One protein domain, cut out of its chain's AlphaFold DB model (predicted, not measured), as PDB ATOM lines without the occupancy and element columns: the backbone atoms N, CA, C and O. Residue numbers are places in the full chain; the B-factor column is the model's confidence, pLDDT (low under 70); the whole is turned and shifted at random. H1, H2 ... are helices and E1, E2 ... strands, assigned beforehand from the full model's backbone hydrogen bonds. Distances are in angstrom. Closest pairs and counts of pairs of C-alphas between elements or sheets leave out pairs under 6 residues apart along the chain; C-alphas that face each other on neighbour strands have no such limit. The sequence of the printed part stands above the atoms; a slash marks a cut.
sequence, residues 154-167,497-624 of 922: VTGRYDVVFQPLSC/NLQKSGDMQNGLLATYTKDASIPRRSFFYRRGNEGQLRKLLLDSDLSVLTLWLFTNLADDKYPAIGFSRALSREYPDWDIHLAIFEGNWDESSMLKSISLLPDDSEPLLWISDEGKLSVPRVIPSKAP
ATOM      1  N   VAL A 154     227.942 183.866 370.729       56.97
ATOM      2  CA  VAL A 154     226.840 183.811 369.759       56.97
ATOM      3  C   VAL A 154     227.052 184.922 368.728       56.97
ATOM      4  O   VAL A 154     226.840 186.096 369.026       56.97
ATOM      5  N   THR A 155     227.487 184.546 367.524       60.28
ATOM      6  CA  THR A 155     227.846 185.472 366.435       60.28
ATOM      7  C   THR A 155     226.624 186.072 365.743       60.28
ATOM      8  O   THR A 155     226.719 187.125 365.117       60.28
ATOM      9  N   GLY A 156     225.462 185.436 365.889       65.31
ATOM     10  CA  GLY A 156     224.191 185.907 365.363       65.31
ATOM     11  C   GLY A 156     223.020 185.186 366.019       65.31
ATOM     12  O   GLY A 156     223.130 184.032 366.431       65.31
ATOM     13  N   ARG A 157     221.891 185.881 366.133       70.81
ATOM     14  CA  ARG A 157     220.605 185.300 366.524       70.81
ATOM     15  C   ARG A 157     219.652 185.488 365.365       70.81
ATOM     16  O   ARG A 157     219.704 186.521 364.700       70.81
ATOM     17  N   TYR A 158     218.790 184.510 365.151       76.56
ATOM     18  CA  TYR A 158     217.810 184.546 364.081       76.56
ATOM     19  C   TYR A 158     216.451 184.117 364.609       76.56
ATOM     20  O   TYR A 158     216.374 183.317 365.540       76.56
ATOM     21  N   ASP A 159     215.405 184.663 364.011       76.81
ATOM     22  CA  ASP A 159     214.022 184.289 364.265       76.81
ATOM     23  C   ASP A 159     213.350 183.892 362.950       76.81
ATOM     24  O   ASP A 159     213.794 184.295 361.870       76.81
ATOM     25  N   VAL A 160     212.292 183.091 363.040       82.50
ATOM     26  CA  VAL A 160     211.457 182.732 361.895       82.50
ATOM     27  C   VAL A 160     210.190 183.568 361.954       82.50
ATOM     28  O   VAL A 160     209.327 183.348 362.800       82.50
ATOM     29  N   VAL A 161     210.056 184.507 361.021       87.06
ATOM     30  CA  VAL A 161     208.838 185.301 360.846       87.06
ATOM     31  C   VAL A 161     208.033 184.761 359.675       87.06
ATOM     32  O   VAL A 161     208.587 184.461 358.619       87.06
ATOM     33  N   PHE A 162     206.722 184.637 359.851       89.38
ATOM     34  CA  PHE A 162     205.811 184.366 358.744       89.38
ATOM     35  C   PHE A 162     205.401 185.700 358.134       89.38
ATOM     36  O   PHE A 162     204.797 186.530 358.812       89.38
ATOM     37  N   GLN A 163     205.765 185.913 356.874       92.81
ATOM     38  CA  GLN A 163     205.407 187.116 356.128       92.81
ATOM     39  C   GLN A 163     204.433 186.782 354.995       92.81
ATOM     40  O   GLN A 163     204.479 185.656 354.496       92.81
ATOM     41  N   PRO A 164     203.617 187.736 354.523       90.75
ATOM     42  CA  PRO A 164     202.725 187.504 353.391       90.75
ATOM     43  C   PRO A 164     203.475 187.072 352.123       90.75
ATOM     44  O   PRO A 164     204.533 187.619 351.795       90.75
ATOM     45  N   LEU A 165     202.909 186.111 351.388       85.88
ATOM     46  CA  LEU A 165     203.410 185.679 350.081       85.88
ATOM     47  C   LEU A 165     203.074 186.720 349.001       85.88
ATOM     48  O   LEU A 165     203.972 187.215 348.325       85.88
ATOM     49  N   SER A 166     201.795 187.100 348.905       79.88
ATOM     50  CA  SER A 166     201.273 188.118 347.983       79.88
ATOM     51  C   SER A 166     201.017 189.430 348.721       79.88
ATOM     52  O   SER A 166     200.529 189.427 349.852       79.88
ATOM     53  N   CYS A 167     201.264 190.558 348.057       72.44
ATOM     54  CA  CYS A 167     200.842 191.876 348.538       72.44
ATOM     55  C   CYS A 167     199.535 192.309 347.870       72.44
ATOM     56  O   CYS A 167     199.179 191.809 346.804       72.44
ATOM     57  N   ASN A 497     194.637 185.307 346.604       72.06
ATOM     58  CA  ASN A 497     194.085 184.851 347.882       72.06
ATOM     59  C   ASN A 497     193.205 183.616 347.656       72.06
ATOM     60  O   ASN A 497     192.474 183.548 346.665       72.06
ATOM     61  N   LEU A 498     193.229 182.673 348.598       75.19
ATOM     62  CA  LEU A 498     192.339 181.513 348.583       75.19
ATOM     63  C   LEU A 498     190.973 181.894 349.165       75.19
ATOM     64  O   LEU A 498     190.896 182.570 350.186       75.19
ATOM     65  N   GLN A 499     189.878 181.435 348.557       68.25
ATOM     66  CA  GLN A 499     188.540 181.575 349.141       68.25
ATOM     67  C   GLN A 499     188.067 180.257 349.754       68.25
ATOM     68  O   GLN A 499     188.186 179.204 349.132       68.25
ATOM     69  N   LYS A 500     187.434 180.331 350.932       63.69
ATOM     70  CA  LYS A 500     186.829 179.173 351.615       63.69
ATOM     71  C   LYS A 500     185.749 178.461 350.786       63.69
ATOM     72  O   LYS A 500     185.609 177.253 350.899       63.69
ATOM     73  N   SER A 501     185.006 179.178 349.935       54.53
ATOM     74  CA  SER A 501     183.995 178.601 349.024       54.53
ATOM     75  C   SER A 501     184.604 177.922 347.786       54.53
ATOM     76  O   SER A 501     183.944 177.139 347.100       54.53
ATOM     77  N   GLY A 502     185.883 178.183 347.499       50.47
ATOM     78  CA  GLY A 502     186.582 177.669 346.327       50.47
ATOM     79  C   GLY A 502     186.004 178.139 344.987       50.47
ATOM     80  O   GLY A 502     186.108 177.385 344.017       50.47
ATOM     81  N   ASP A 503     185.387 179.322 344.934       40.56
ATOM     82  CA  ASP A 503     185.009 179.983 343.680       40.56
ATOM     83  C   ASP A 503     186.136 180.910 343.198       40.56
ATOM     84  O   ASP A 503     186.742 181.650 343.976       40.56
ATOM     85  N   MET A 504     186.434 180.832 341.898       42.47
ATOM     86  CA  MET A 504     187.487 181.600 341.232       42.47
ATOM     87  C   MET A 504     187.159 183.099 341.190       42.47
ATOM     88  O   MET A 504     186.112 183.500 340.685       42.47
ATOM     89  N   GLN A 505     188.133 183.936 341.549       41.62
ATOM     90  CA  GLN A 505     188.362 185.185 340.824       41.62
ATOM     91  C   GLN A 505     189.656 185.036 340.021       41.62
ATOM     92  O   GLN A 505     190.694 184.682 340.567       41.62
ATOM     93  N   ASN A 506     189.549 185.263 338.712       43.53
ATOM     94  CA  ASN A 506     190.599 185.112 337.707       43.53
ATOM     95  C   ASN A 506     191.964 185.691 338.132       43.53
ATOM     96  O   ASN A 506     192.166 186.908 338.098       43.53
ATOM     97  N   GLY A 507     192.903 184.791 338.418       40.25
ATOM     98  CA  GLY A 507     194.347 185.012 338.467       40.25
ATOM     99  C   GLY A 507     195.023 183.660 338.250       40.25
ATOM    100  O   GLY A 507     194.874 182.757 339.071       40.25
ATOM    101  N   LEU A 508     195.656 183.480 337.093       42.94
ATOM    102  CA  LEU A 508     196.253 182.222 336.651       42.94
ATOM    103  C   LEU A 508     197.467 181.866 337.524       42.94
ATOM    104  O   LEU A 508     198.575 182.325 337.295       42.94
ATOM    105  N   LEU A 509     197.258 180.987 338.501       43.47
ATOM    106  CA  LEU A 509     198.304 180.092 339.018       43.47
ATOM    107  C   LEU A 509     198.140 178.663 338.457       43.47
ATOM    108  O   LEU A 509     198.863 177.748 338.826       43.47
ATOM    109  N   ALA A 510     197.192 178.459 337.538       40.00
ATOM    110  CA  ALA A 510     196.766 177.137 337.081       40.00
ATOM    111  C   ALA A 510     197.478 176.614 335.815       40.00
ATOM    112  O   ALA A 510     196.935 175.728 335.158       40.00
ATOM    113  N   THR A 511     198.652 177.130 335.435       38.47
ATOM    114  CA  THR A 511     199.301 176.726 334.164       38.47
ATOM    115  C   THR A 511     200.699 176.129 334.267       38.47
ATOM    116  O   THR A 511     201.157 175.581 333.270       38.47
ATOM    117  N   TYR A 512     201.346 176.114 335.432       44.88
ATOM    118  CA  TYR A 512     202.684 175.523 335.572       44.88
ATOM    119  C   TYR A 512     202.645 174.316 336.512       44.88
ATOM    120  O   TYR A 512     202.952 174.395 337.696       44.88
ATOM    121  N   THR A 513     202.235 173.169 335.965       49.22
ATOM    122  CA  THR A 513     202.664 171.879 336.525       49.22
ATOM    123  C   THR A 513     204.040 171.589 335.938       49.22
ATOM    124  O   THR A 513     204.221 171.671 334.722       49.22
ATOM    125  N   LYS A 514     205.026 171.331 336.806       53.22
ATOM    126  CA  LYS A 514     206.461 171.237 336.461       53.22
ATOM    127  C   LYS A 514     206.747 170.164 335.400       53.22
ATOM    128  O   LYS A 514     207.740 170.259 334.690       53.22
ATOM    129  N   ASP A 515     205.845 169.192 335.286       56.84
ATOM    130  CA  ASP A 515     205.643 168.260 334.180       56.84
ATOM    131  C   ASP A 515     204.375 167.452 334.525       56.84
ATOM    132  O   ASP A 515     204.293 166.886 335.615       56.84
ATOM    133  N   ALA A 516     203.381 167.362 333.635       60.41
ATOM    134  CA  ALA A 516     202.180 166.550 333.881       60.41
ATOM    135  C   ALA A 516     202.491 165.043 334.049       60.41
ATOM    136  O   ALA A 516     201.613 164.270 334.439       60.41
ATOM    137  N   SER A 517     203.724 164.620 333.742       62.56
ATOM    138  CA  SER A 517     204.229 163.264 333.953       62.56
ATOM    139  C   SER A 517     204.583 162.946 335.416       62.56
ATOM    140  O   SER A 517     204.584 161.768 335.785       62.56
ATOM    141  N   ILE A 518     204.844 163.956 336.261       71.31
ATOM    142  CA  ILE A 518     205.203 163.757 337.673       71.31
ATOM    143  C   ILE A 518     203.925 163.555 338.503       71.31
ATOM    144  O   ILE A 518     203.035 164.410 338.497       71.31
ATOM    145  N   PRO A 519     203.793 162.450 339.259       78.38
ATOM    146  CA  PRO A 519     202.604 162.217 340.067       78.38
ATOM    147  C   PRO A 519     202.485 163.242 341.201       78.38
ATOM    148  O   PRO A 519     203.390 163.382 342.021       78.38
ATOM    149  N   ARG A 520     201.329 163.909 341.294       86.25
ATOM    150  CA  ARG A 520     200.964 164.770 342.427       86.25
ATOM    151  C   ARG A 520     200.080 164.016 343.418       86.25
ATOM    152  O   ARG A 520     199.060 163.433 343.042       86.25
ATOM    153  N   ARG A 521     200.438 164.038 344.702       86.44
ATOM    154  CA  ARG A 521     199.663 163.428 345.797       86.44
ATOM    155  C   ARG A 521     199.413 164.449 346.899       86.44
ATOM    156  O   ARG A 521     200.294 165.236 347.216       86.44
ATOM    157  N   SER A 522     198.239 164.380 347.522       88.56
ATOM    158  CA  SER A 522     197.884 165.214 348.674       88.56
ATOM    159  C   SER A 522     197.486 164.332 349.853       88.56
ATOM    160  O   SER A 522     196.762 163.353 349.667       88.56
ATOM    161  N   PHE A 523     197.937 164.668 351.059       88.56
ATOM    162  CA  PHE A 523     197.678 163.883 352.265       88.56
ATOM    163  C   PHE A 523     197.391 164.776 353.476       88.56
ATOM    164  O   PHE A 523     198.192 165.648 353.825       88.56
ATOM    165  N   PHE A 524     196.258 164.521 354.139       89.06
ATOM    166  CA  PHE A 524     195.911 165.190 355.389       89.06
ATOM    167  C   PHE A 524     196.729 164.600 356.542       89.06
ATOM    168  O   PHE A 524     196.572 163.435 356.911       89.06
ATOM    169  N   TYR A 525     197.612 165.405 357.124       87.38
ATOM    170  CA  TYR A 525     198.496 164.977 358.198       87.38
ATOM    171  C   TYR A 525     197.806 165.081 359.566       87.38
ATOM    172  O   TYR A 525     197.394 166.167 359.982       87.38
ATOM    173  N   ARG A 526     197.768 163.952 360.287       83.88
ATOM    174  CA  ARG A 526     197.491 163.861 361.730       83.88
ATOM    175  C   ARG A 526     198.602 163.083 362.412       83.88
ATOM    176  O   ARG A 526     199.014 162.034 361.908       83.88
ATOM    177  N   ARG A 527     199.048 163.551 363.574       79.88
ATOM    178  CA  ARG A 527     200.043 162.855 364.388       79.88
ATOM    179  C   ARG A 527     199.547 161.447 364.731       79.88
ATOM    180  O   ARG A 527     198.435 161.277 365.226       79.88
ATOM    181  N   GLY A 528     200.380 160.439 364.484       73.19
ATOM    182  CA  GLY A 528     200.055 159.024 364.706       73.19
ATOM    183  C   GLY A 528     199.471 158.293 363.490       73.19
ATOM    184  O   GLY A 528     199.359 157.067 363.523       73.19
ATOM    185  N   ASN A 529     199.139 159.004 362.404       71.00
ATOM    186  CA  ASN A 529     198.633 158.412 361.160       71.00
ATOM    187  C   ASN A 529     199.712 158.248 360.071       71.00
ATOM    188  O   ASN A 529     199.387 157.933 358.926       71.00
ATOM    189  N   GLU A 530     200.999 158.395 360.393       75.25
ATOM    190  CA  GLU A 530     202.108 158.353 359.424       75.25
ATOM    191  C   GLU A 530     202.196 156.992 358.698       75.25
ATOM    192  O   GLU A 530     202.579 156.906 357.530       75.25
ATOM    193  N   GLY A 531     201.747 155.910 359.347       70.19
ATOM    194  CA  GLY A 531     201.649 154.583 358.730       70.19
ATOM    195  C   GLY A 531     200.646 154.493 357.570       70.19
ATOM    196  O   GLY A 531     200.780 153.607 356.724       70.19
ATOM    197  N   GLN A 532     199.662 155.396 357.496       75.12
ATOM    198  CA  GLN A 532     198.724 155.477 356.369       75.12
ATOM    199  C   GLN A 532     199.389 156.102 355.141       75.12
ATOM    200  O   GLN A 532     199.204 155.600 354.034       75.12
ATOM    201  N   LEU A 533     200.232 157.119 355.345       75.38
ATOM    202  CA  LEU A 533     201.044 157.701 354.278       75.38
ATOM    203  C   LEU A 533     201.993 156.650 353.690       75.38
ATOM    204  O   LEU A 533     202.087 156.521 352.475       75.38
ATOM    205  N   ARG A 534     202.622 155.822 354.537       72.75
ATOM    206  CA  ARG A 534     203.459 154.708 354.065       72.75
ATOM    207  C   ARG A 534     202.690 153.765 353.133       72.75
ATOM    208  O   ARG A 534     203.232 153.360 352.115       72.75
ATOM    209  N   LYS A 535     201.438 153.422 353.451       72.38
ATOM    210  CA  LYS A 535     200.600 152.582 352.572       72.38
ATOM    211  C   LYS A 535     200.269 153.281 351.253       72.38
ATOM    212  O   LYS A 535     200.366 152.648 350.213       72.38
ATOM    213  N   LEU A 536     199.941 154.575 351.302       70.19
ATOM    214  CA  LEU A 536     199.665 155.391 350.114       70.19
ATOM    215  C   LEU A 536     200.871 155.454 349.157       70.19
ATOM    216  O   LEU A 536     200.689 155.486 347.945       70.19
ATOM    217  N   LEU A 537     202.090 155.476 349.706       70.31
ATOM    218  CA  LEU A 537     203.337 155.577 348.945       70.31
ATOM    219  C   LEU A 537     203.874 154.215 348.462       70.31
ATOM    220  O   LEU A 537     204.536 154.166 347.435       70.31
ATOM    221  N   LEU A 538     203.584 153.113 349.167       69.00
ATOM    222  CA  LEU A 538     204.050 151.759 348.813       69.00
ATOM    223  C   LEU A 538     203.337 151.140 347.598       69.00
ATOM    224  O   LEU A 538     203.861 150.197 347.014       69.00
ATOM    225  N   ASP A 539     202.167 151.654 347.216       61.78
ATOM    226  CA  ASP A 539     201.385 151.158 346.072       61.78
ATOM    227  C   ASP A 539     201.885 151.695 344.713       61.78
ATOM    228  O   ASP A 539     201.223 151.531 343.689       61.78
ATOM    229  N   SER A 540     203.018 152.403 344.661       57.31
ATOM    230  CA  SER A 540     203.486 153.081 343.445       57.31
ATOM    231  C   SER A 540     205.016 153.066 343.337       57.31
ATOM    232  O   SER A 540     205.714 153.362 344.300       57.31
ATOM    233  N   ASP A 541     205.536 152.752 342.151       61.09
ATOM    234  CA  ASP A 541     206.968 152.800 341.824       61.09
ATOM    235  C   ASP A 541     207.356 154.271 341.559       61.09
ATOM    236  O   ASP A 541     207.188 154.777 340.449       61.09
ATOM    237  N   LEU A 542     207.723 155.020 342.607       66.56
ATOM    238  CA  LEU A 542     207.904 156.480 342.539       66.56
ATOM    239  C   LEU A 542     209.359 156.882 342.787       66.56
ATOM    240  O   LEU A 542     209.786 157.043 343.929       66.56
ATOM    241  N   SER A 543     210.108 157.098 341.704       70.50
ATOM    242  CA  SER A 543     211.435 157.724 341.763       70.50
ATOM    243  C   SER A 543     211.363 159.245 341.957       70.50
ATOM    244  O   SER A 543     212.262 159.818 342.557       70.50
ATOM    245  N   VAL A 544     210.293 159.892 341.478       73.50
ATOM    246  CA  VAL A 544     210.035 161.341 341.577       73.50
ATOM    247  C   VAL A 544     208.550 161.547 341.894       73.50
ATOM    248  O   VAL A 544     207.697 160.857 341.328       73.50
ATOM    249  N   LEU A 545     208.232 162.455 342.818       83.94
ATOM    250  CA  LEU A 545     206.872 162.707 343.310       83.94
ATOM    251  C   LEU A 545     206.733 164.163 343.767       83.94
ATOM    252  O   LEU A 545     207.624 164.666 344.447       83.94
ATOM    253  N   THR A 546     205.580 164.783 343.506       88.31
ATOM    254  CA  THR A 546     205.163 166.010 344.202       88.31
ATOM    255  C   THR A 546     204.159 165.655 345.298       88.31
ATOM    256  O   THR A 546     203.054 165.177 345.022       88.31
ATOM    257  N   LEU A 547     204.533 165.866 346.560       89.50
ATOM    258  CA  LEU A 547     203.727 165.525 347.730       89.50
ATOM    259  C   LEU A 547     203.307 166.778 348.498       89.50
ATOM    260  O   LEU A 547     204.128 167.491 349.068       89.50
ATOM    261  N   TRP A 548     202.000 166.973 348.605       91.94
ATOM    262  CA  TRP A 548     201.382 168.013 349.410       91.94
ATOM    263  C   TRP A 548     200.858 167.448 350.726       91.94
ATOM    264  O   TRP A 548     199.846 166.747 350.775       91.94
ATOM    265  N   LEU A 549     201.526 167.786 351.820       92.25
ATOM    266  CA  LEU A 549     201.015 167.580 353.166       92.25
ATOM    267  C   LEU A 549     200.160 168.780 353.564       92.25
ATOM    268  O   LEU A 549     200.501 169.925 353.272       92.25
ATOM    269  N   PHE A 550     199.057 168.540 354.261       92.75
ATOM    270  CA  PHE A 550     198.269 169.633 354.818       92.75
ATOM    271  C   PHE A 550     197.659 169.277 356.164       92.75
ATOM    272  O   PHE A 550     197.337 168.122 356.431       92.75
ATOM    273  N   THR A 551     197.544 170.270 357.039       91.12
ATOM    274  CA  THR A 551     197.001 170.111 358.391       91.12
ATOM    275  C   THR A 551     196.380 171.422 358.874       91.12
ATOM    276  O   THR A 551     196.535 172.461 358.230       91.12
ATOM    277  N   ASN A 552     195.676 171.393 360.002       86.56
ATOM    278  CA  ASN A 552     195.120 172.587 360.634       86.56
ATOM    279  C   ASN A 552     195.940 173.003 361.872       86.56
ATOM    280  O   ASN A 552     196.878 172.323 362.289       86.56
ATOM    281  N   LEU A 553     195.586 174.141 362.471       69.31
ATOM    282  CA  LEU A 553     196.260 174.720 363.642       69.31
ATOM    283  C   LEU A 553     196.146 173.931 364.963       69.31
ATOM    284  O   LEU A 553     196.556 174.447 366.008       69.31
ATOM    285  N   ALA A 554     195.619 172.706 364.938       66.75
ATOM    286  CA  ALA A 554     195.567 171.834 366.105       66.75
ATOM    287  C   ALA A 554     196.978 171.358 366.528       66.75
ATOM    288  O   ALA A 554     198.010 171.847 366.055       66.75
ATOM    289  N   ASP A 555     197.036 170.362 367.414       71.12
ATOM    290  CA  ASP A 555     198.280 169.788 367.954       71.12
ATOM    291  C   ASP A 555     199.216 169.158 366.891       71.12
ATOM    292  O   ASP A 555     200.337 168.744 367.200       71.12
ATOM    293  N   ASP A 556     198.792 169.124 365.625       76.62
ATOM    294  CA  ASP A 556     199.479 168.486 364.501       76.62
ATOM    295  C   ASP A 556     200.490 169.389 363.769       76.62
ATOM    296  O   ASP A 556     201.371 168.873 363.077       76.62
ATOM    297  N   LYS A 557     200.446 170.719 363.953       79.88
ATOM    298  CA  LYS A 557     201.240 171.677 363.148       79.88
ATOM    299  C   LYS A 557     202.762 171.500 363.249       79.88
ATOM    300  O   LYS A 557     203.454 171.408 362.238       79.88
ATOM    301  N   TYR A 558     203.312 171.442 364.462       79.62
ATOM    302  CA  TYR A 558     204.757 171.296 364.670       79.62
ATOM    303  C   TYR A 558     205.265 169.892 364.314       79.62
ATOM    304  O   TYR A 558     206.305 169.809 363.653       79.62
ATOM    305  N   PRO A 559     204.553 168.799 364.672       76.62
ATOM    306  CA  PRO A 559     204.857 167.479 364.132       76.62
ATOM    307  C   PRO A 559     204.898 167.464 362.599       76.62
ATOM    308  O   PRO A 559     205.860 166.945 362.043       76.62
ATOM    309  N   ALA A 560     203.922 168.087 361.923       83.94
ATOM    310  CA  ALA A 560     203.871 168.148 360.462       83.94
ATOM    311  C   ALA A 560     205.090 168.871 359.868       83.94
ATOM    312  O   ALA A 560     205.698 168.355 358.935       83.94
ATOM    313  N   ILE A 561     205.500 170.014 360.438       85.75
ATOM    314  CA  ILE A 561     206.715 170.742 360.015       85.75
ATOM    315  C   ILE A 561     207.966 169.874 360.192       85.75
ATOM    316  O   ILE A 561     208.846 169.851 359.331       85.75
ATOM    317  N   GLY A 562     208.078 169.180 361.327       77.31
ATOM    318  CA  GLY A 562     209.201 168.282 361.589       77.31
ATOM    319  C   GLY A 562     209.228 167.097 360.625       77.31
ATOM    320  O   GLY A 562     210.299 166.705 360.168       77.31
ATOM    321  N   PHE A 563     208.055 166.554 360.306       81.50
ATOM    322  CA  PHE A 563     207.883 165.423 359.408       81.50
ATOM    323  C   PHE A 563     208.151 165.788 357.942       81.50
ATOM    324  O   PHE A 563     208.911 165.085 357.283       81.50
ATOM    325  N   SER A 564     207.619 166.906 357.439       86.88
ATOM    326  CA  SER A 564     207.862 167.344 356.057       86.88
ATOM    327  C   SER A 564     209.352 167.573 355.799       86.88
ATOM    328  O   SER A 564     209.902 167.041 354.840       86.88
ATOM    329  N   ARG A 565     210.045 168.247 356.726       84.62
ATOM    330  CA  ARG A 565     211.503 168.458 356.663       84.62
ATOM    331  C   ARG A 565     212.308 167.162 356.729       84.62
ATOM    332  O   ARG A 565     213.410 167.118 356.186       84.62
ATOM    333  N   ALA A 566     211.798 166.142 357.423       78.00
ATOM    334  CA  ALA A 566     212.387 164.805 357.424       78.00
ATOM    335  C   ALA A 566     212.396 164.224 356.028       78.00
ATOM    336  O   ALA A 566     213.436 163.831 355.506       78.00
ATOM    337  N   LEU A 567     211.206 164.233 355.446       80.06
ATOM    338  CA  LEU A 567     210.918 163.578 354.199       80.06
ATOM    339  C   LEU A 567     211.691 164.247 353.060       80.06
ATOM    340  O   LEU A 567     212.315 163.542 352.280       80.06
ATOM    341  N   SER A 568     211.779 165.585 353.045       83.44
ATOM    342  CA  SER A 568     212.591 166.330 352.070       83.44
ATOM    343  C   SER A 568     214.084 166.000 352.125       83.44
ATOM    344  O   SER A 568     214.787 166.173 351.138       83.44
ATOM    345  N   ARG A 569     214.604 165.557 353.278       79.25
ATOM    346  CA  ARG A 569     216.012 165.144 353.407       79.25
ATOM    347  C   ARG A 569     216.226 163.678 353.053       79.25
ATOM    348  O   ARG A 569     217.304 163.330 352.589       79.25
ATOM    349  N   GLU A 570     215.237 162.835 353.325       78.44
ATOM    350  CA  GLU A 570     215.285 161.404 353.025       78.44
ATOM    351  C   GLU A 570     215.065 161.127 351.530       78.44
ATOM    352  O   GLU A 570     215.720 160.246 350.979       78.44
ATOM    353  N   TYR A 571     214.218 161.926 350.869       82.50
ATOM    354  CA  TYR A 571     213.884 161.823 349.445       82.50
ATOM    355  C   TYR A 571     214.156 163.161 348.732       82.50
ATOM    356  O   TYR A 571     213.230 163.940 348.518       82.50
ATOM    357  N   PRO A 572     215.418 163.459 348.364       81.62
ATOM    358  CA  PRO A 572     215.790 164.737 347.745       81.62
ATOM    359  C   PRO A 572     215.159 164.979 346.368       81.62
ATOM    360  O   PRO A 572     215.011 166.126 345.963       81.62
ATOM    361  N   ASP A 573     214.798 163.905 345.662       84.44
ATOM    362  CA  ASP A 573     214.164 163.960 344.340       84.44
ATOM    363  C   ASP A 573     212.641 164.186 344.423       84.44
ATOM    364  O   ASP A 573     211.964 164.259 343.397       84.44
ATOM    365  N   TRP A 574     212.072 164.251 345.633       86.56
ATOM    366  CA  TRP A 574     210.655 164.542 345.844       86.56
ATOM    367  C   TRP A 574     210.448 166.026 346.134       86.56
ATOM    368  O   TRP A 574     211.133 166.609 346.977       86.56
ATOM    369  N   ASP A 575     209.435 166.614 345.501       87.88
ATOM    370  CA  ASP A 575     209.000 167.978 345.786       87.88
ATOM    371  C   ASP A 575     207.944 167.943 346.895       87.88
ATOM    372  O   ASP A 575     206.822 167.464 346.700       87.88
ATOM    373  N   ILE A 576     208.328 168.333 348.110       89.88
ATOM    374  CA  ILE A 576     207.505 168.155 349.314       89.88
ATOM    375  C   ILE A 576     207.076 169.513 349.847       89.88
ATOM    376  O   ILE A 576     207.896 170.298 350.328       89.88
ATOM    377  N   HIS A 577     205.764 169.724 349.862       93.06
ATOM    378  CA  HIS A 577     205.131 170.930 350.374       93.06
ATOM    379  C   HIS A 577     204.305 170.619 351.619       93.06
ATOM    380  O   HIS A 577     203.743 169.532 351.775       93.06
ATOM    381  N   LEU A 578     204.197 171.600 352.510       93.81
ATOM    382  CA  LEU A 578     203.328 171.568 353.677       93.81
ATOM    383  C   LEU A 578     202.483 172.838 353.733       93.81
ATOM    384  O   LEU A 578     203.020 173.941 353.768       93.81
ATOM    385  N   ALA A 579     201.167 172.679 353.832       93.94
ATOM    386  CA  ALA A 579     200.233 173.767 354.087       93.94
ATOM    387  C   ALA A 579     199.600 173.642 355.481       93.94
ATOM    388  O   ALA A 579     199.060 172.596 355.844       93.94
ATOM    389  N   ILE A 580     199.645 174.718 356.261       92.94
ATOM    390  CA  ILE A 580     199.062 174.793 357.604       92.94
ATOM    391  C   ILE A 580     197.906 175.788 357.568       92.94
ATOM    392  O   ILE A 580     198.123 176.963 357.284       92.94
ATOM    393  N   PHE A 581     196.691 175.325 357.853       91.94
ATOM    394  CA  PHE A 581     195.473 176.137 357.810       91.94
ATOM    395  C   PHE A 581     195.072 176.652 359.199       91.94
ATOM    396  O   PHE A 581     194.968 175.879 360.158       91.94
ATOM    397  N   GLU A 582     194.797 177.952 359.303       87.88
ATOM    398  CA  GLU A 582     194.302 178.603 360.515       87.88
ATOM    399  C   GLU A 582     192.776 178.654 360.591       87.88
ATOM    400  O   GLU A 582     192.081 178.923 359.613       87.88
ATOM    401  N   GLY A 583     192.246 178.459 361.799       79.31
ATOM    402  CA  GLY A 583     190.810 178.486 362.057       79.31
ATOM    403  C   GLY A 583     190.094 177.211 361.607       79.31
ATOM    404  O   GLY A 583     190.691 176.149 361.444       79.31
ATOM    405  N   ASN A 584     188.779 177.318 361.428       76.44
ATOM    406  CA  ASN A 584     187.910 176.171 361.161       76.44
ATOM    407  C   ASN A 584     187.738 175.948 359.652       76.44
ATOM    408  O   ASN A 584     186.687 176.263 359.093       76.44
ATOM    409  N   TRP A 585     188.775 175.437 358.990       84.75
ATOM    410  CA  TRP A 585     188.657 174.889 357.635       84.75
ATOM    411  C   TRP A 585     188.230 173.421 357.703       84.75
ATOM    412  O   TRP A 585     188.783 172.649 358.488       84.75
ATOM    413  N   ASP A 586     187.266 173.019 356.875       86.38
ATOM    414  CA  ASP A 586     186.950 171.604 356.681       86.38
ATOM    415  C   ASP A 586     187.930 170.944 355.693       86.38
ATOM    416  O   ASP A 586     188.564 171.603 354.867       86.38
ATOM    417  N   GLU A 587     188.066 169.620 355.782       84.06
ATOM    418  CA  GLU A 587     189.048 168.850 355.008       84.06
ATOM    419  C   GLU A 587     188.829 168.928 353.492       84.06
ATOM    420  O   GLU A 587     189.802 168.979 352.738       84.06
ATOM    421  N   SER A 588     187.573 169.019 353.043       84.44
ATOM    422  CA  SER A 588     187.239 169.153 351.622       84.44
ATOM    423  C   SER A 588     187.697 170.509 351.080       84.44
ATOM    424  O   SER A 588     188.360 170.576 350.043       84.44
ATOM    425  N   SER A 589     187.422 171.589 351.816       85.06
ATOM    426  CA  SER A 589     187.865 172.942 351.460       85.06
ATOM    427  C   SER A 589     189.389 173.079 351.477       85.06
ATOM    428  O   SER A 589     189.956 173.718 350.584       85.06
ATOM    429  N   MET A 590     190.074 172.447 352.438       87.81
ATOM    430  CA  MET A 590     191.541 172.396 352.457       87.81
ATOM    431  C   MET A 590     192.082 171.663 351.230       87.81
ATOM    432  O   MET A 590     192.897 172.223 350.502       87.81
ATOM    433  N   LEU A 591     191.592 170.452 350.944       85.75
ATOM    434  CA  LEU A 591     192.043 169.658 349.798       85.75
ATOM    435  C   LEU A 591     191.805 170.386 348.466       85.75
ATOM    436  O   LEU A 591     192.694 170.415 347.613       85.75
ATOM    437  N   LYS A 592     190.638 171.024 348.305       84.44
ATOM    438  CA  LYS A 592     190.329 171.866 347.142       84.44
ATOM    439  C   LYS A 592     191.313 173.032 347.036       84.44
ATOM    440  O   LYS A 592     191.844 173.270 345.958       84.44
ATOM    441  N   SER A 593     191.624 173.702 348.144       84.88
ATOM    442  CA  SER A 593     192.608 174.794 348.167       84.88
ATOM    443  C   SER A 593     194.003 174.318 347.763       84.88
ATOM    444  O   SER A 593     194.642 174.957 346.935       84.88
ATOM    445  N   ILE A 594     194.446 173.159 348.265       86.31
ATOM    446  CA  ILE A 594     195.720 172.549 347.864       86.31
ATOM    447  C   ILE A 594     195.746 172.252 346.371       86.31
ATOM    448  O   ILE A 594     196.750 172.536 345.733       86.31
ATOM    449  N   SER A 595     194.663 171.728 345.795       81.88
ATOM    450  CA  SER A 595     194.613 171.426 344.357       81.88
ATOM    451  C   SER A 595     194.743 172.657 343.450       81.88
ATOM    452  O   SER A 595     195.060 172.504 342.276       81.88
ATOM    453  N   LEU A 596     194.518 173.860 343.988       79.25
ATOM    454  CA  LEU A 596     194.661 175.127 343.266       79.25
ATOM    455  C   LEU A 596     196.074 175.721 343.362       79.25
ATOM    456  O   LEU A 596     196.372 176.669 342.638       79.25
ATOM    457  N   LEU A 597     196.927 175.213 344.258       79.56
ATOM    458  CA  LEU A 597     198.288 175.719 344.432       79.56
ATOM    459  C   LEU A 597     199.234 175.111 343.384       79.56
ATOM    460  O   LEU A 597     199.211 173.888 343.210       79.56
ATOM    461  N   PRO A 598     200.087 175.911 342.725       75.69
ATOM    462  CA  PRO A 598     201.118 175.412 341.816       75.69
ATOM    463  C   PRO A 598     202.113 174.468 342.484       75.69
ATOM    464  O   PRO A 598     202.372 174.603 343.680       75.69
ATOM    465  N   ASP A 599     202.731 173.584 341.703       74.12
ATOM    466  CA  ASP A 599     203.797 172.702 342.199       74.12
ATOM    467  C   ASP A 599     205.099 173.458 342.519       74.12
ATOM    468  O   ASP A 599     205.883 172.995 343.327       74.12
ATOM    469  N   ASP A 600     205.329 174.641 341.951       72.75
ATOM    470  CA  ASP A 600     206.487 175.498 342.252       72.75
ATOM    471  C   ASP A 600     206.257 176.449 343.444       72.75
ATOM    472  O   ASP A 600     207.056 177.347 343.711       72.75
ATOM    473  N   SER A 601     205.175 176.239 344.201       78.94
ATOM    474  CA  SER A 601     204.888 177.003 345.417       78.94
ATOM    475  C   SER A 601     205.958 176.812 346.493       78.94
ATOM    476  O   SER A 601     206.653 175.802 346.564       78.94
ATOM    477  N   GLU A 602     206.022 177.751 347.436       86.25
ATOM    478  CA  GLU A 602     206.925 177.638 348.581       86.25
ATOM    479  C   GLU A 602     206.696 176.330 349.377       86.25
ATOM    480  O   GLU A 602     205.546 175.948 349.616       86.25
ATOM    481  N   PRO A 603     207.761 175.645 349.842       89.38
ATOM    482  CA  PRO A 603     207.644 174.341 350.510       89.38
ATOM    483  C   PRO A 603     206.845 174.354 351.818       89.38
ATOM    484  O   PRO A 603     206.393 173.314 352.289       89.38
ATOM    485  N   LEU A 604     206.698 175.516 352.457       92.25
ATOM    486  CA  LEU A 604     205.899 175.674 353.667       92.25
ATOM    487  C   LEU A 604     205.016 176.911 353.546       92.25
ATOM    488  O   LEU A 604     205.507 178.039 353.559       92.25
ATOM    489  N   LEU A 605     203.710 176.675 353.493       92.44
ATOM    490  CA  LEU A 605     202.678 177.695 353.432       92.44
ATOM    491  C   LEU A 605     201.863 177.708 354.718       92.44
ATOM    492  O   LEU A 605     201.455 176.676 355.249       92.44
ATOM    493  N   TRP A 606     201.593 178.912 355.190       92.12
ATOM    494  CA  TRP A 606     200.702 179.183 356.301       92.12
ATOM    495  C   TRP A 606     199.499 179.957 355.773       92.12
ATOM    496  O   TRP A 606     199.669 180.999 355.146       92.12
ATOM    497  N   ILE A 607     198.295 179.434 355.972       91.44
ATOM    498  CA  ILE A 607     197.074 179.933 355.340       91.44
ATOM    499  C   ILE A 607     196.135 180.421 356.438       91.44
ATOM    500  O   ILE A 607     195.690 179.619 357.256       91.44
ATOM    501  N   SER A 608     195.836 181.723 356.457       89.06
ATOM    502  CA  SER A 608     194.936 182.314 357.457       89.06
ATOM    503  C   SER A 608     193.492 181.824 357.298       89.06
ATOM    504  O   SER A 608     193.121 181.189 356.306       89.06
ATOM    505  N   ASP A 609     192.629 182.156 358.253       87.00
ATOM    506  CA  ASP A 609     191.196 181.885 358.150       87.00
ATOM    507  C   ASP A 609     190.508 182.688 357.029       87.00
ATOM    508  O   ASP A 609     189.449 182.276 356.552       87.00
ATOM    509  N   GLU A 610     191.104 183.782 356.551       83.56
ATOM    510  CA  GLU A 610     190.647 184.511 355.360       83.56
ATOM    511  C   GLU A 610     191.317 184.040 354.060       83.56
ATOM    512  O   GLU A 610     191.074 184.619 353.002       83.56
ATOM    513  N   GLY A 611     192.159 183.001 354.127       84.69
ATOM    514  CA  GLY A 611     192.835 182.416 352.970       84.69
ATOM    515  C   GLY A 611     194.034 183.218 352.460       84.69
ATOM    516  O   GLY A 611     194.444 183.042 351.310       84.69
ATOM    517  N   LYS A 612     194.616 184.084 353.300       86.62
ATOM    518  CA  LYS A 612     195.880 184.768 352.998       86.62
ATOM    519  C   LYS A 612     197.046 183.811 353.203       86.62
ATOM    520  O   LYS A 612     197.122 183.136 354.227       86.62
ATOM    521  N   LEU A 613     197.976 183.797 352.255       89.19
ATOM    522  CA  LEU A 613     199.151 182.936 352.297       89.19
ATOM    523  C   LEU A 613     200.333 183.679 352.917       89.19
ATOM    524  O   LEU A 613     200.645 184.802 352.522       89.19
ATOM    525  N   SER A 614     201.015 183.025 353.850       91.81
ATOM    526  CA  SER A 614     202.252 183.490 354.466       91.81
ATOM    527  C   SER A 614     203.327 182.413 354.411       91.81
ATOM    528  O   SER A 614     203.036 181.219 354.451       91.81
ATOM    529  N   VAL A 615     204.581 182.842 354.341       91.94
ATOM    530  CA  VAL A 615     205.754 181.974 354.218       91.94
ATOM    531  C   VAL A 615     206.779 182.286 355.299       91.94
ATOM    532  O   VAL A 615     206.952 183.455 355.662       91.94
ATOM    533  N   PRO A 616     207.478 181.266 355.822       91.19
ATOM    534  CA  PRO A 616     208.506 181.467 356.826       91.19
ATOM    535  C   PRO A 616     209.745 182.110 356.202       91.19
ATOM    536  O   PRO A 616     210.219 181.712 355.133       91.19
ATOM    537  N   ARG A 617     210.315 183.082 356.909       90.75
ATOM    538  CA  ARG A 617     211.581 183.730 356.575       90.75
ATOM    539  C   ARG A 617     212.450 183.852 357.809       90.75
ATOM    540  O   ARG A 617     211.964 184.150 358.895       90.75
ATOM    541  N   VAL A 618     213.742 183.619 357.623       85.75
ATOM    542  CA  VAL A 618     214.735 183.740 358.688       85.75
ATOM    543  C   VAL A 618     215.253 185.171 358.695       85.75
ATOM    544  O   VAL A 618     215.789 185.633 357.690       85.75
ATOM    545  N   ILE A 619     215.107 185.865 359.820       85.00
ATOM    546  CA  ILE A 619     215.581 187.241 359.991       85.00
ATOM    547  C   ILE A 619     216.520 187.348 361.193       85.00
ATOM    548  O   ILE A 619     216.370 186.580 362.144       85.00
ATOM    549  N   PRO A 620     217.481 188.288 361.200       81.69
ATOM    550  CA  PRO A 620     218.257 188.599 362.388       81.69
ATOM    551  C   PRO A 620     217.337 188.963 363.553       81.69
ATOM    552  O   PRO A 620     216.401 189.749 363.411       81.69
ATOM    553  N   SER A 621     217.623 188.391 364.715       76.69
ATOM    554  CA  SER A 621     216.881 188.609 365.948       76.69
ATOM    555  C   SER A 621     217.755 189.297 366.987       76.69
ATOM    556  O   SER A 621     218.980 189.142 367.012       76.69
ATOM    557  N   LYS A 622     217.123 190.076 367.863       68.00
ATOM    558  CA  LYS A 622     217.797 190.697 369.007       68.00
ATOM    559  C   LYS A 622     217.911 189.666 370.134       68.00
ATOM    560  O   LYS A 622     217.222 188.649 370.143       68.00
ATOM    561  N   ALA A 623     218.827 189.889 371.077       60.59
ATOM    562  CA  ALA A 623     218.913 189.021 372.248       60.59
ATOM    563  C   ALA A 623     217.560 189.002 372.991       60.59
ATOM    564  O   ALA A 623     216.943 190.066 373.104       60.59
ATOM    565  N   PRO A 624     217.102 187.836 373.488       57.88
ATOM    566  CA  PRO A 624     215.904 187.765 374.311       57.88
ATOM    567  C   PRO A 624     216.028 188.755 375.464       57.88
ATOM    568  O   PRO A 624     217.016 188.746 376.200       57.88
TER     569      PRO A 624
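Overview. This is residues 154 to 167 and 497 to 624 of the 922 residues of an uncharacterized protein of Sphaerobolus stellatus (strain SS14) (UniProt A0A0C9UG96). A strongly twisted six-stranded sheet has H1 and H2 over one face and H3 over the other, three layers, and beyond E5 the antiparallel ribbon of E6 and E1 reaches away from the helices. The printed part has 142 residues, of mixed class, with three named helices and six named strands in the chain order E1 E2 H1 E3 H2 E4 H3 E5 E6. The mixed sheet runs E1 E6 E5 E4 E3 E2. The whole is compact: radius of gyration of the C-alphas 16.0 A, spans 49 by 38 by 29 A.

Arrangement. Edge strand E1, residues 158 to 164, is antiparallel to E6, residues 613 to 620; N 161 and O 617, 2.9 A apart, are within hydrogen-bond range, as are the N and O pairs below. Edge strand E2, residues 520 to 524, is parallel to E3, residues 545 to 552 (N 523 and O 548, 2.8 A). H1, residues 530 to 538, runs along E2, at 16 degrees on the local plane; their closest C-alphas, Phe 523 and Leu 533, are 7.3 A apart. On the same face H2, residues 557 to 570, runs along E4, residues 574 to 581 (closest C-alphas Ser 568 and Ile 576, 6.1 A). E4 is parallel to E3 (N 577 and O 547, 2.9 A). H3, residues 587 to 595, is on the opposite face (closest C-alphas to E3: Trp 548 and Ile 594, 7.4 A). E5, residues 604 to 607, is parallel to E4 (N 605 and O 578, 2.8 A) and forms a hairpin with E6 (N 614 and O 606, 2.8 A). Strand-helix-strand units, a helix between parallel neighbours, are E2 H1 E3 and E3 H2 E4, right-handed crossovers, and E4 H3 E5, left-handed. Every O i to N i+4 pair is within range in H1 and H3, 9 of 10 in H2.

Along the chain. E1 begins at C-alpha 158, at (217.810, 184.546, 364.081), and E6 ends at C-alpha 620, at (218.257, 188.599, 362.388). E3 measures 23.1 A, H2 20.1 A.

Size, cuts and confidence. Residues 168 to 496 are not printed; C-alphas 167 and 497 are 9.8 A apart. Residues 499 to 517 are among those with pLDDT under 70.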